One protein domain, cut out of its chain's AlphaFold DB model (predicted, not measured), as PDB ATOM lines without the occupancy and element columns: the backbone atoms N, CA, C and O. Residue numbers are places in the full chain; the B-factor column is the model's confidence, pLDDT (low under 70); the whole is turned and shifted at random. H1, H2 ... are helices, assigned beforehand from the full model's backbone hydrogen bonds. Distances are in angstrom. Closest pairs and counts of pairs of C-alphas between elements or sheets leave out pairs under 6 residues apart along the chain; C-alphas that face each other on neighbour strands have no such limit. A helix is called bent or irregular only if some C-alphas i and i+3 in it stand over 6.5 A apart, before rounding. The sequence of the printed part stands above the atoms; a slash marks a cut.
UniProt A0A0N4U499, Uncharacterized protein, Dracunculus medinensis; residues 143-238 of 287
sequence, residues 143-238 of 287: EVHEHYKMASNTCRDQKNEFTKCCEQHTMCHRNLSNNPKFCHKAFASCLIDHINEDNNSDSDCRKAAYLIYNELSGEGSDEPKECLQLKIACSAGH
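What this domain is: This is residues 143 to 238 of the 287 residues of an uncharacterized protein of Dracunculus medinensis (UniProt A0A0N4U499). Four helices, H1 to H4, stand side by side in an up-and-down bundle, each running against the one before it; residues 219 to 234, of which 225 to 234 belong to H5, stick out. The printed part has 96 residues with five named helices, H1 to H5 in order, and no named strand: all helix. It is compact, with a radius of gyration of the C-alphas of 13.4 A and spans of 36 by 31 by 24 A.

Where its parts are: Find C-alpha 143 at (30.246, 12.022, -37.540); there H1, residues 143 to 154, begins. Next come H2, 156 to 175, 29.1 A long and irregular, with C-alphas 157 and 160 7.8 A apart; H3, 180 to 197, 26.3 A; H4, 203 to 217, 21.1 A; and H5, 225 to 237, which ends with C-alpha 237 at (40.954, 12.683, -6.732).

How they stand to each other: Look at hairpin H3 and H4: they touch, closest at C-alphas 188 and 213, 4.7 A, at a shallow tilt of 23 degrees. H5 is apart from H1 to H4. Within hydrogen-bond range are all O i to N i+4 pairs of H1, H3, H4 and H5, and 14 of 16 in H2.

The domain as a whole: The printed part has no cut and no long link; pLDDT is under 70 at residues 176 to 178 and 219 to 238.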
ATOM      1  N   GLU A 143      29.446  11.243 -38.481       91.06
ATOM      2  CA  GLU A 143      30.246  12.022 -37.540       91.06
ATOM      3  C   GLU A 143      30.863  11.087 -36.498       91.06
ATOM      4  O   GLU A 143      32.086  11.037 -36.348       91.06
ATOM      5  N   VAL A 144      30.057  10.268 -35.822       91.10
ATOM      6  CA  VAL A 144      30.558   9.339 -34.792       91.10
ATOM      7  C   VAL A 144      31.496   8.285 -35.386       91.10
ATOM      8  O   VAL A 144      32.477   7.891 -34.747       91.10
ATOM      9  N   HIS A 145      31.245   7.843 -36.620       93.03
ATOM     10  CA  HIS A 145      32.097   6.868 -37.297       93.03
ATOM     11  C   HIS A 145      33.507   7.414 -37.553       93.03
ATOM     12  O   HIS A 145      34.494   6.703 -37.341       93.03
ATOM     13  N   GLU A 146      33.629   8.683 -37.947       93.32
ATOM     14  CA  GLU A 146      34.933   9.340 -38.097       93.32
ATOM     15  C   GLU A 146      35.657   9.492 -36.753       93.32
ATOM     16  O   GLU A 146      36.853   9.191 -36.663       93.32
ATOM     17  N   HIS A 147      34.939   9.827 -35.677       93.47
ATOM     18  CA  HIS A 147      35.516   9.864 -34.330       93.47
ATOM     19  C   HIS A 147      36.013   8.477 -33.879       93.47
ATOM     20  O   HIS A 147      37.121   8.357 -33.353       93.47
ATOM     21  N   TYR A 148      35.261   7.401 -34.142       92.27
ATOM     22  CA  TYR A 148      35.705   6.029 -33.865       92.27
ATOM     23  C   TYR A 148      36.975   5.656 -34.641       92.27
ATOM     24  O   TYR A 148      37.901   5.067 -34.071       92.27
ATOM     25  N   LYS A 149      37.054   6.009 -35.932       93.42
ATOM     26  CA  LYS A 149      38.261   5.784 -36.744       93.42
ATOM     27  C   LYS A 149      39.450   6.559 -36.194       93.42
ATOM     28  O   LYS A 149      40.534   5.988 -36.067       93.42
ATOM     29  N   MET A 150      39.259   7.833 -35.852       92.54
ATOM     30  CA  MET A 150      40.293   8.672 -35.249       92.54
ATOM     31  C   MET A 150      40.813   8.050 -33.950       92.54
ATOM     32  O   MET A 150      42.026   7.875 -33.802       92.54
ATOM     33  N   ALA A 151      39.909   7.637 -33.057       91.58
ATOM     34  CA  ALA A 151      40.244   6.979 -31.798       91.58
ATOM     35  C   ALA A 151      41.035   5.687 -32.044       91.58
ATOM     36  O   ALA A 151      42.133   5.519 -31.526       91.58
ATOM     37  N   SER A 152      40.523   4.803 -32.901       92.09
ATOM     38  CA  SER A 152      41.111   3.485 -33.173       92.09
ATOM     39  C   SER A 152      42.476   3.555 -33.870       92.09
ATOM     40  O   SER A 152      43.327   2.690 -33.659       92.09
ATOM     41  N   ASN A 153      42.697   4.570 -34.710       92.67
ATOM     42  CA  ASN A 153      43.971   4.781 -35.399       92.67
ATOM     43  C   ASN A 153      45.039   5.392 -34.485       92.67
ATOM     44  O   ASN A 153      46.216   5.042 -34.613       92.67
ATOM     45  N   THR A 154      44.624   6.288 -33.584       93.65
ATOM     46  CA  THR A 154      45.517   6.971 -32.634       93.65
ATOM     47  C   THR A 154      45.857   6.060 -31.453       93.65
ATOM     48  O   THR A 154      47.016   5.931 -31.076       93.65
ATOM     49  N   CYS A 155      44.865   5.351 -30.917       92.42
ATOM     50  CA  CYS A 155      44.977   4.463 -29.764       92.42
ATOM     51  C   CYS A 155      45.068   2.990 -30.186       92.42
ATOM     52  O   CYS A 155      44.197   2.185 -29.851       92.42
ATOM     53  N   ARG A 156      46.103   2.615 -30.946       90.22
ATOM     54  CA  ARG A 156      46.192   1.261 -31.532       90.22
ATOM     55  C   ARG A 156      46.106   0.141 -30.493       90.22
ATOM     56  O   ARG A 156      45.453  -0.867 -30.756       90.22
ATOM     57  N   ASP A 157      46.704   0.346 -29.324       89.87
ATOM     58  CA  ASP A 157      46.730  -0.641 -28.237       89.87
ATOM     59  C   ASP A 157      45.361  -0.802 -27.547       89.87
ATOM     60  O   ASP A 157      45.069  -1.857 -26.993       89.87
ATOM     61  N   GLN A 158      44.482   0.200 -27.663       88.06
ATOM     62  CA  GLN A 158      43.129   0.217 -27.086       88.06
ATOM     63  C   GLN A 158      42.035  -0.150 -28.099       88.06
ATOM     64  O   GLN A 158      40.845  -0.096 -27.794       88.06
ATOM     65  N   LYS A 159      42.406  -0.558 -29.320       89.90
ATOM     66  CA  LYS A 159      41.454  -0.815 -30.413       89.90
ATOM     67  C   LYS A 159      40.354  -1.821 -30.045       89.90
ATOM     68  O   LYS A 159      39.209  -1.654 -30.469       89.90
ATOM     69  N   ASN A 160      40.680  -2.859 -29.274       89.45
ATOM     70  CA  ASN A 160      39.697  -3.858 -28.842       89.45
ATOM     71  C   ASN A 160      38.677  -3.262 -27.865       89.45
ATOM     72  O   ASN A 160      37.482  -3.498 -28.017       89.45
ATOM     73  N   GLU A 161      39.132  -2.453 -26.910       91.37
ATOM     74  CA  GLU A 161      38.263  -1.776 -25.945       91.37
ATOM     75  C   GLU A 161      37.377  -0.733 -26.641       91.37
ATOM     76  O   GLU A 161      36.162  -0.714 -26.464       91.37
ATOM     77  N   PHE A 162      37.932   0.033 -27.582       92.42
ATOM     78  CA  PHE A 162      37.151   0.989 -28.376       92.42
ATOM     79  C   PHE A 162      36.127   0.307 -29.286       92.42
ATOM     80  O   PHE A 162      35.062   0.863 -29.559       92.42
ATOM     81  N   THR A 163      36.413  -0.915 -29.740       92.75
ATOM     82  CA  THR A 163      35.438  -1.724 -30.480       92.75
ATOM     83  C   THR A 163      34.251  -2.092 -29.589       92.75
ATOM     84  O   THR A 163      33.120  -1.972 -30.049       92.75
ATOM     85  N   LYS A 164      34.464  -2.405 -28.301       92.80
ATOM     86  CA  LYS A 164      33.362  -2.621 -27.343       92.80
ATOM     87  C   LYS A 164      32.518  -1.358 -27.158       92.80
ATOM     88  O   LYS A 164      31.292  -1.449 -27.184       92.80
ATOM     89  N   CYS A 165      33.141  -0.179 -27.062       93.71
ATOM     90  CA  CYS A 165      32.400   1.090 -27.028       93.71
ATOM     91  C   CYS A 165      31.546   1.290 -28.286       93.71
ATOM     92  O   CYS A 165      30.396   1.720 -28.206       93.71
ATOM     93  N   CYS A 166      32.078   0.944 -29.460       94.22
ATOM     94  CA  CYS A 166      31.315   1.004 -30.702       94.22
ATOM     95  C   CYS A 166      30.144   0.003 -30.737       94.22
ATOM     96  O   CYS A 166      29.048   0.322 -31.204       94.22
ATOM     97  N   GLU A 167      30.342  -1.218 -30.243       91.29
ATOM     98  CA  GLU A 167      29.275  -2.216 -30.136       91.29
ATOM     99  C   GLU A 167      28.156  -1.723 -29.209       91.29
ATOM    100  O   GLU A 167      26.978  -1.798 -29.571       91.29
ATOM    101  N   GLN A 168      28.515  -1.120 -28.072       87.94
ATOM    102  CA  GLN A 168      27.566  -0.474 -27.162       87.94
ATOM    103  C   GLN A 168      26.826   0.686 -27.835       87.94
ATOM    104  O   GLN A 168      25.605   0.781 -27.707       87.94
ATOM    105  N   HIS A 169      27.520   1.522 -28.611       91.04
ATOM    106  CA  HIS A 169      26.891   2.573 -29.413       91.04
ATOM    107  C   HIS A 169      25.866   1.996 -30.400       91.04
ATOM    108  O   HIS A 169      24.731   2.462 -30.477       91.04
ATOM    109  N   THR A 170      26.244   0.936 -31.118       89.62
ATOM    110  CA  THR A 170      25.379   0.246 -32.086       89.62
ATOM    111  C   THR A 170      24.115  -0.287 -31.402       89.62
ATOM    112  O   THR A 170      23.002  -0.129 -31.907       89.62
ATOM    113  N   MET A 171      24.265  -0.898 -30.223       85.95
ATOM    114  CA  MET A 171      23.140  -1.382 -29.420       85.95
ATOM    115  C   MET A 171      22.267  -0.238 -28.899       85.95
ATOM    116  O   MET A 171      21.042  -0.335 -28.961       85.95
ATOM    117  N   CYS A 172      22.880   0.853 -28.434       85.89
ATOM    118  CA  CYS A 172      22.184   2.058 -28.000       85.89
ATOM    119  C   CYS A 172      21.302   2.603 -29.126       85.89
ATOM    120  O   CYS A 172      20.102   2.783 -28.931       85.89
ATOM    121  N   HIS A 173      21.857   2.761 -30.329       85.43
ATOM    122  CA  HIS A 173      21.128   3.308 -31.469       85.43
ATOM    123  C   HIS A 173      19.946   2.418 -31.883       85.43
ATOM    124  O   HIS A 173      18.844   2.910 -32.129       85.43
ATOM    125  N   ARG A 174      20.135   1.089 -31.879       82.89
ATOM    126  CA  ARG A 174      19.068   0.118 -32.187       82.89
ATOM    127  C   ARG A 174      17.933   0.130 -31.165       82.89
ATOM    128  O   ARG A 174      16.775  -0.018 -31.546       82.89
ATOM    129  N   ASN A 175      18.255   0.290 -29.884       76.51
ATOM    130  CA  ASN A 175      17.279   0.160 -28.800       76.51
ATOM    131  C   ASN A 175      16.610   1.490 -28.415       76.51
ATOM    132  O   ASN A 175      15.509   1.482 -27.867       76.51
ATOM    133  N   LEU A 176      17.255   2.634 -28.671       66.52
ATOM    134  CA  LEU A 176      16.879   3.941 -28.111       66.52
ATOM    135  C   LEU A 176      16.585   4.998 -29.181       66.52
ATOM    136  O   LEU A 176      16.848   6.176 -28.956       66.52
ATOM    137  N   SER A 177      15.983   4.563 -30.295       59.12
ATOM    138  CA  SER A 177      15.636   5.252 -31.563       59.12
ATOM    139  C   SER A 177      15.234   6.748 -31.557       59.12
ATOM    140  O   SER A 177      15.060   7.313 -32.633       59.12
ATOM    141  N   ASN A 178      15.066   7.421 -30.420       67.41
ATOM    142  CA  ASN A 178      14.543   8.785 -30.346       67.41
ATOM    143  C   ASN A 178      15.584   9.862 -29.985       67.41
ATOM    144  O   ASN A 178      15.242  11.041 -30.052       67.41
ATOM    145  N   ASN A 179      16.826   9.522 -29.604       73.58
ATOM    146  CA  ASN A 179      17.852  10.543 -29.329       73.58
ATOM    147  C   ASN A 179      19.289  10.073 -29.654       73.58
ATOM    148  O   ASN A 179      19.979   9.578 -28.762       73.58
ATOM    149  N   PRO A 180      19.776  10.254 -30.899       82.09
ATOM    150  CA  PRO A 180      21.115   9.808 -31.301       82.09
ATOM    151  C   PRO A 180      22.232  10.470 -30.482       82.09
ATOM    152  O   PRO A 180      23.178   9.794 -30.081       82.09
ATOM    153  N   LYS A 181      22.070  11.746 -30.094       85.90
ATOM    154  CA  LYS A 181      23.059  12.482 -29.279       85.90
ATOM    155  C   LYS A 181      23.402  11.770 -27.972       85.90
ATOM    156  O   LYS A 181      24.528  11.863 -27.495       85.90
ATOM    157  N   PHE A 182      22.439  11.057 -27.391       78.90
ATOM    158  CA  PHE A 182      22.676  10.279 -26.182       78.90
ATOM    159  C   PHE A 182      23.662   9.138 -26.430       78.90
ATOM    160  O   PHE A 182      24.629   8.989 -25.686       78.90
ATOM    161  N   CYS A 183      23.452   8.372 -27.503       88.61
ATOM    162  CA  CYS A 183      24.360   7.297 -27.873       88.61
ATOM    163  C   CYS A 183      25.757   7.844 -28.174       88.61
ATOM    164  O   CYS A 183      26.737   7.263 -27.716       88.61
ATOM    165  N   HIS A 184      25.848   9.003 -28.833       90.86
ATOM    166  CA  HIS A 184      27.122   9.659 -29.135       90.86
ATOM    167  C   HIS A 184      27.873  10.027 -27.845       90.86
ATOM    168  O   HIS A 184      29.061   9.734 -27.713       90.86
ATOM    169  N   LYS A 185      27.167  10.597 -26.858       87.68
ATOM    170  CA  LYS A 185      27.737  10.922 -25.544       87.68
ATOM    171  C   LYS A 185      28.174   9.671 -24.778       87.68
ATOM    172  O   LYS A 185      29.271   9.650 -24.235       87.68
ATOM    173  N   ALA A 186      27.353   8.622 -24.761       85.68
ATOM    174  CA  ALA A 186      27.693   7.359 -24.103       85.68
ATOM    175  C   ALA A 186      28.931   6.698 -24.734       85.68
ATOM    176  O   ALA A 186      29.806   6.207 -24.021       85.68
ATOM    177  N   PHE A 187      29.038   6.746 -26.063       91.27
ATOM    178  CA  PHE A 187      30.222   6.303 -26.794       91.27
ATOM    179  C   PHE A 187      31.467   7.094 -26.383       91.27
ATOM    180  O   PHE A 187      32.470   6.497 -26.000       91.27
ATOM    181  N   ALA A 188      31.381   8.425 -26.389       92.16
ATOM    182  CA  ALA A 188      32.451   9.308 -25.942       92.16
ATOM    183  C   ALA A 188      32.906   9.020 -24.501       92.16
ATOM    184  O   ALA A 188      34.106   8.918 -24.251       92.16
ATOM    185  N   SER A 189      31.970   8.857 -23.559       89.14
ATOM    186  CA  SER A 189      32.283   8.493 -22.171       89.14
ATOM    187  C   SER A 189      33.019   7.156 -22.080       89.14
ATOM    188  O   SER A 189      34.061   7.087 -21.438       89.14
ATOM    189  N   CYS A 190      32.543   6.129 -22.790       92.00
ATOM    190  CA  CYS A 190      33.184   4.812 -22.809       92.00
ATOM    191  C   CYS A 190      34.651   4.876 -23.278       92.00
ATOM    192  O   CYS A 190      35.518   4.219 -22.702       92.00
ATOM    193  N   LEU A 191      34.963   5.709 -24.283       92.25
ATOM    194  CA  LEU A 191      36.347   5.910 -24.732       92.25
ATOM    195  C   LEU A 191      37.237   6.497 -23.625       92.25
ATOM    196  O   LEU A 191      38.380   6.068 -23.456       92.25
ATOM    197  N   ILE A 192      36.723   7.483 -22.885       91.04
ATOM    198  CA  ILE A 192      37.447   8.143 -21.792       91.04
ATOM    199  C   ILE A 192      37.692   7.183 -20.631       91.04
ATOM    200  O   ILE A 192      38.798   7.169 -20.088       91.04
ATOM    201  N   ASP A 193      36.702   6.365 -20.281       87.69
ATOM    202  CA  ASP A 193      36.810   5.403 -19.185       87.69
ATOM    203  C   ASP A 193      37.955   4.414 -19.434       87.69
ATOM    204  O   ASP A 193      38.856   4.293 -18.604       87.69
ATOM    205  N   HIS A 194      38.021   3.816 -20.628       90.41
ATOM    206  CA  HIS A 194      39.112   2.899 -20.980       90.41
ATOM    207  C   HIS A 194      40.494   3.560 -20.977       90.41
ATOM    208  O   HIS A 194      41.485   2.949 -20.576       90.41
ATOM    209  N   ILE A 195      40.582   4.825 -21.389       88.74
ATOM    210  CA  ILE A 195      41.844   5.567 -21.341       88.74
ATOM    211  C   ILE A 195      42.285   5.877 -19.911       88.74
ATOM    212  O   ILE A 195      43.484   5.892 -19.625       88.74
ATOM    213  N   ASN A 196      41.341   6.174 -19.024       83.66
ATOM    214  CA  ASN A 196      41.648   6.465 -17.630       83.66
ATOM    215  C   ASN A 196      42.020   5.189 -16.858       83.66
ATOM    216  O   ASN A 196      42.834   5.259 -15.939       83.66
ATOM    217  N   GLU A 197      41.475   4.034 -17.246       83.73
ATOM    218  CA  GLU A 197      41.881   2.726 -16.719       83.73
ATOM    219  C   GLU A 197      43.289   2.319 -17.190       83.73
ATOM    220  O   GLU A 197      44.054   1.714 -16.429       83.73
ATOM    221  N   ASP A 198      43.678   2.689 -18.417       83.41
ATOM    222  CA  ASP A 198      45.021   2.438 -18.934       83.41
ATOM    223  C   ASP A 198      46.032   3.519 -18.509       83.41
ATOM    224  O   ASP A 198      46.266   4.546 -19.161       83.41
ATOM    225  N   ASN A 199      46.739   3.232 -17.416       77.33
ATOM    226  CA  ASN A 199      47.851   4.060 -16.942       77.33
ATOM    227  C   ASN A 199      48.966   4.243 -17.988       77.33
ATOM    228  O   ASN A 199      49.685   5.240 -17.928       77.33
ATOM    229  N   ASN A 200      49.089   3.349 -18.972       82.86
ATOM    230  CA  ASN A 200      50.128   3.400 -19.999       82.86
ATOM    231  C   ASN A 200      49.663   4.030 -21.314       82.86
ATOM    232  O   ASN A 200      50.464   4.110 -22.246       82.86
ATOM    233  N   SER A 201      48.414   4.501 -21.405       79.60
ATOM    234  CA  SER A 201      47.903   5.010 -22.673       79.60
ATOM    235  C   SER A 201      48.738   6.198 -23.166       79.60
ATOM    236  O   SER A 201      49.051   7.130 -22.408       79.60
ATOM    237  N   ASP A 202      49.073   6.178 -24.453       86.85
ATOM    238  CA  ASP A 202      49.862   7.221 -25.102       86.85
ATOM    239  C   ASP A 202      49.220   8.612 -24.932       86.85
ATOM    240  O   ASP A 202      47.996   8.765 -24.919       86.85
ATOM    241  N   SER A 203      50.046   9.648 -24.792       88.89
ATOM    242  CA  SER A 203      49.577  11.019 -24.574       88.89
ATOM    243  C   SER A 203      48.702  11.527 -25.722       88.89
ATOM    244  O   SER A 203      47.743  12.261 -25.476       88.89
ATOM    245  N   ASP A 204      48.990  11.108 -26.957       90.92
ATOM    246  CA  ASP A 204      48.194  11.484 -28.124       90.92
ATOM    247  C   ASP A 204      46.874  10.713 -28.168       90.92
ATOM    248  O   ASP A 204      45.842  11.296 -28.502       90.92
ATOM    249  N   CYS A 205      46.866   9.463 -27.699       91.97
ATOM    250  CA  CYS A 205      45.639   8.707 -27.480       91.97
ATOM    251  C   CYS A 205      44.705   9.405 -26.475       91.97
ATOM    252  O   CYS A 205      43.528   9.619 -26.774       91.97
ATOM    253  N   ARG A 206      45.235   9.855 -25.323       89.88
ATOM    254  CA  ARG A 206      44.441  10.612 -24.335       89.88
ATOM    255  C   ARG A 206      43.842  11.868 -24.953       89.88
ATOM    256  O   ARG A 206      42.640  12.089 -24.845       89.88
ATOM    257  N   LYS A 207      44.663  12.676 -25.635       89.76
ATOM    258  CA  LYS A 207      44.195  13.900 -26.306       89.76
ATOM    259  C   LYS A 207      43.084  13.601 -27.310       89.76
ATOM    260  O   LYS A 207      42.086  14.310 -27.302       89.76
ATOM    261  N   ALA A 208      43.242  12.571 -28.141       92.02
ATOM    262  CA  ALA A 208      42.250  12.211 -29.149       92.02
ATOM    263  C   ALA A 208      40.894  11.864 -28.523       92.02
ATOM    264  O   ALA A 208      39.881  12.404 -28.956       92.02
ATOM    265  N   ALA A 209      40.855  11.045 -27.470       90.59
ATOM    266  CA  ALA A 209      39.582  10.726 -26.824       90.59
ATOM    267  C   ALA A 209      38.946  11.922 -26.115       90.59
ATOM    268  O   ALA A 209      37.734  12.084 -26.197       90.59
ATOM    269  N   TYR A 210      39.732  12.787 -25.463       88.38
ATOM    270  CA  TYR A 210      39.191  14.016 -24.867       88.38
ATOM    271  C   TYR A 210      38.636  14.975 -25.925       88.38
ATOM    272  O   TYR A 210      37.619  15.618 -25.677       88.38
ATOM    273  N   LEU A 211      39.263  15.065 -27.104       91.07
ATOM    274  CA  LEU A 211      38.715  15.826 -28.233       91.07
ATOM    275  C   LEU A 211      37.365  15.253 -28.676       91.07
ATOM    276  O   LEU A 211      36.380  15.986 -28.662       91.07
ATOM    277  N   ILE A 212      37.304  13.940 -28.927       92.41
ATOM    278  CA  ILE A 212      36.065  13.237 -29.291       92.41
ATOM    279  C   ILE A 212      34.977  13.454 -28.235       92.41
ATOM    280  O   ILE A 212      33.822  13.711 -28.567       92.41
ATOM    281  N   TYR A 213      35.336  13.373 -26.951       89.79
ATOM    282  CA  TYR A 213      34.394  13.579 -25.861       89.79
ATOM    283  C   TYR A 213      33.785  14.978 -25.884       89.79
ATOM    284  O   TYR A 213      32.570  15.110 -25.748       89.79
ATOM    285  N   ASN A 214      34.603  16.012 -26.082       87.31
ATOM    286  CA  ASN A 214      34.124  17.391 -26.130       87.31
ATOM    287  C   ASN A 214      33.229  17.645 -27.351       87.31
ATOM    288  O   ASN A 214      32.200  18.307 -27.224       87.31
ATOM    289  N   GLU A 215      33.605  17.100 -28.510       91.60
ATOM    290  CA  GLU A 215      32.860  17.246 -29.764       91.60
ATOM    291  C   GLU A 215      31.493  16.548 -29.675       91.60
ATOM    292  O   GLU A 215      30.457  17.183 -29.878       91.60
ATOM    293  N   LEU A 216      31.457  15.282 -29.241       89.62
ATOM    294  CA  LEU A 216      30.219  14.496 -29.182       89.62
ATOM    295  C   LEU A 216      29.320  14.817 -27.981       89.62
ATOM    296  O   LEU A 216      28.102  14.649 -28.065       89.62
ATOM    297  N   SER A 217      29.875  15.287 -26.860       82.27
ATOM    298  CA  SER A 217      29.061  15.643 -25.685       82.27
ATOM    299  C   SER A 217      28.267  16.934 -25.881       82.27
ATOM    300  O   SER A 217      27.377  17.222 -25.079       82.27
ATOM    301  N   GLY A 218      28.577  17.721 -26.919       71.44
ATOM    302  CA  GLY A 218      27.981  19.039 -27.129       71.44
ATOM    303  C   GLY A 218      28.336  20.039 -26.023       71.44
ATOM    304  O   GLY A 218      27.676  21.073 -25.903       71.44
ATOM    305  N   GLU A 219      29.367  19.751 -25.221       59.45
ATOM    306  CA  GLU A 219      29.938  20.662 -24.225       59.45
ATOM    307  C   GLU A 219      30.837  21.670 -24.962       59.45
ATOM    308  O   GLU A 219      32.060  21.697 -24.845       59.45
ATOM    309  N   GLY A 220      30.202  22.484 -25.807       44.63
ATOM    310  CA  GLY A 220      30.847  23.581 -26.511       44.63
ATOM    311  C   GLY A 220      31.324  24.646 -25.525       44.63
ATOM    312  O   GLY A 220      30.504  25.248 -24.843       44.63
ATOM    313  N   SER A 221      32.648  24.822 -25.466       41.43
ATOM    314  CA  SER A 221      33.491  26.010 -25.188       41.43
ATOM    315  C   SER A 221      33.120  27.107 -24.167       41.43
ATOM    316  O   SER A 221      33.982  27.950 -23.922       41.43
ATOM    317  N   ASP A 222      31.940  27.125 -23.551       43.76
ATOM    318  CA  ASP A 222      31.520  28.163 -22.595       43.76
ATOM    319  C   ASP A 222      31.686  27.744 -21.122       43.76
ATOM    320  O   ASP A 222      31.547  28.574 -20.221       43.76
ATOM    321  N   GLU A 223      32.039  26.484 -20.840       43.51
ATOM    322  CA  GLU A 223      32.419  26.078 -19.484       43.51
ATOM    323  C   GLU A 223      33.883  26.491 -19.209       43.51
ATOM    324  O   GLU A 223      34.785  26.138 -19.979       43.51
ATOM    325  N   PRO A 224      34.170  27.246 -18.127       37.96
ATOM    326  CA  PRO A 224      35.532  27.646 -17.796       37.96
ATOM    327  C   PRO A 224      36.432  26.414 -17.694       37.96
ATOM    328  O   PRO A 224      36.104  25.465 -16.981       37.96
ATOM    329  N   LYS A 225      37.605  26.445 -18.343       42.24
ATOM    330  CA  LYS A 225      38.625  25.373 -18.282       42.24
ATOM    331  C   LYS A 225      38.941  24.920 -16.846       42.24
ATOM    332  O   LYS A 225      39.329  23.777 -16.626       42.24
ATOM    333  N   GLU A 226      38.740  25.808 -15.877       37.43
ATOM    334  CA  GLU A 226      38.886  25.580 -14.438       37.43
ATOM    335  C   GLU A 226      37.850  24.586 -13.875       37.43
ATOM    336  O   GLU A 226      38.194  23.778 -13.017       37.43
ATOM    337  N   CYS A 227      36.614  24.572 -14.385       37.87
ATOM    338  CA  CYS A 227      35.578  23.609 -13.989       37.87
ATOM    339  C   CYS A 227      35.831  22.220 -14.580       37.87
ATOM    340  O   CYS A 227      35.663  21.223 -13.881       37.87
ATOM    341  N   LEU A 228      36.313  22.143 -15.824       40.49
ATOM    342  CA  LEU A 228      36.713  20.873 -16.435       40.49
ATOM    343  C   LEU A 228      37.904  20.253 -15.689       40.49
ATOM    344  O   LEU A 228      37.886  19.066 -15.377       40.49
ATOM    345  N   GLN A 229      38.900  21.064 -15.311       40.02
ATOM    346  CA  GLN A 229      40.001  20.601 -14.464       40.02
ATOM    347  C   GLN A 229      39.535  20.176 -13.070       40.02
ATOM    348  O   GLN A 229      40.087  19.223 -12.534       40.02
ATOM    349  N   LEU A 230      38.518  20.825 -12.495       40.28
ATOM    350  CA  LEU A 230      37.957  20.434 -11.201       40.28
ATOM    351  C   LEU A 230      37.152  19.129 -11.293       40.28
ATOM    352  O   LEU A 230      37.292  18.283 -10.419       40.28
ATOM    353  N   LYS A 231      36.378  18.921 -12.368       47.25
ATOM    354  CA  LYS A 231      35.696  17.647 -12.650       47.25
ATOM    355  C   LYS A 231      36.717  16.521 -12.801       47.25
ATOM    356  O   LYS A 231      36.604  15.533 -12.084       47.25
ATOM    357  N   ILE A 232      37.756  16.734 -13.617       48.74
ATOM    358  CA  ILE A 232      38.881  15.801 -13.797       48.74
ATOM    359  C   ILE A 232      39.614  15.564 -12.469       48.74
ATOM    360  O   ILE A 232      39.963  14.431 -12.166       48.74
ATOM    361  N   ALA A 233      39.828  16.596 -11.648       39.86
ATOM    362  CA  ALA A 233      40.480  16.475 -10.344       39.86
ATOM    363  C   ALA A 233      39.595  15.799  -9.288       39.86
ATOM    364  O   ALA A 233      40.130  15.173  -8.381       39.86
ATOM    365  N   CYS A 234      38.268  15.877  -9.388       43.38
ATOM    366  CA  CYS A 234      37.344  15.129  -8.536       43.38
ATOM    367  C   CYS A 234      37.276  13.654  -8.948       43.38
ATOM    368  O   CYS A 234      37.330  12.785  -8.079       43.38
ATOM    369  N   SER A 235      37.244  13.360 -10.253       43.10
ATOM    370  CA  SER A 235      37.279  11.986 -10.769       43.10
ATOM    371  C   SER A 235      38.655  11.326 -10.595       43.10
ATOM    372  O   SER A 235      38.725  10.163 -10.218       43.10
ATOM    373  N   ALA A 236      39.756  12.070 -10.750       40.18
ATOM    374  CA  ALA A 236      41.115  11.600 -10.447       40.18
ATOM    375  C   ALA A 236      41.432  11.629  -8.937       40.18
ATOM    376  O   ALA A 236      42.242  10.844  -8.443       40.18
ATOM    377  N   GLY A 237      40.776  12.509  -8.177       37.28
ATOM    378  CA  GLY A 237      40.954  12.683  -6.732       37.28
ATOM    379  C   GLY A 237      40.426  11.518  -5.898       37.28
ATOM    380  O   GLY A 237      40.889  11.319  -4.775       37.28
ATOM    381  N   HIS A 238      39.548  10.682  -6.461       38.85
ATOM    382  CA  HIS A 238      39.145   9.412  -5.851       38.85
ATOM    383  C   HIS A 238      40.260   8.346  -5.855       38.85
ATOM    384  O   HIS A 238      40.176   7.385  -5.095       38.85
TER     385      HIS A 238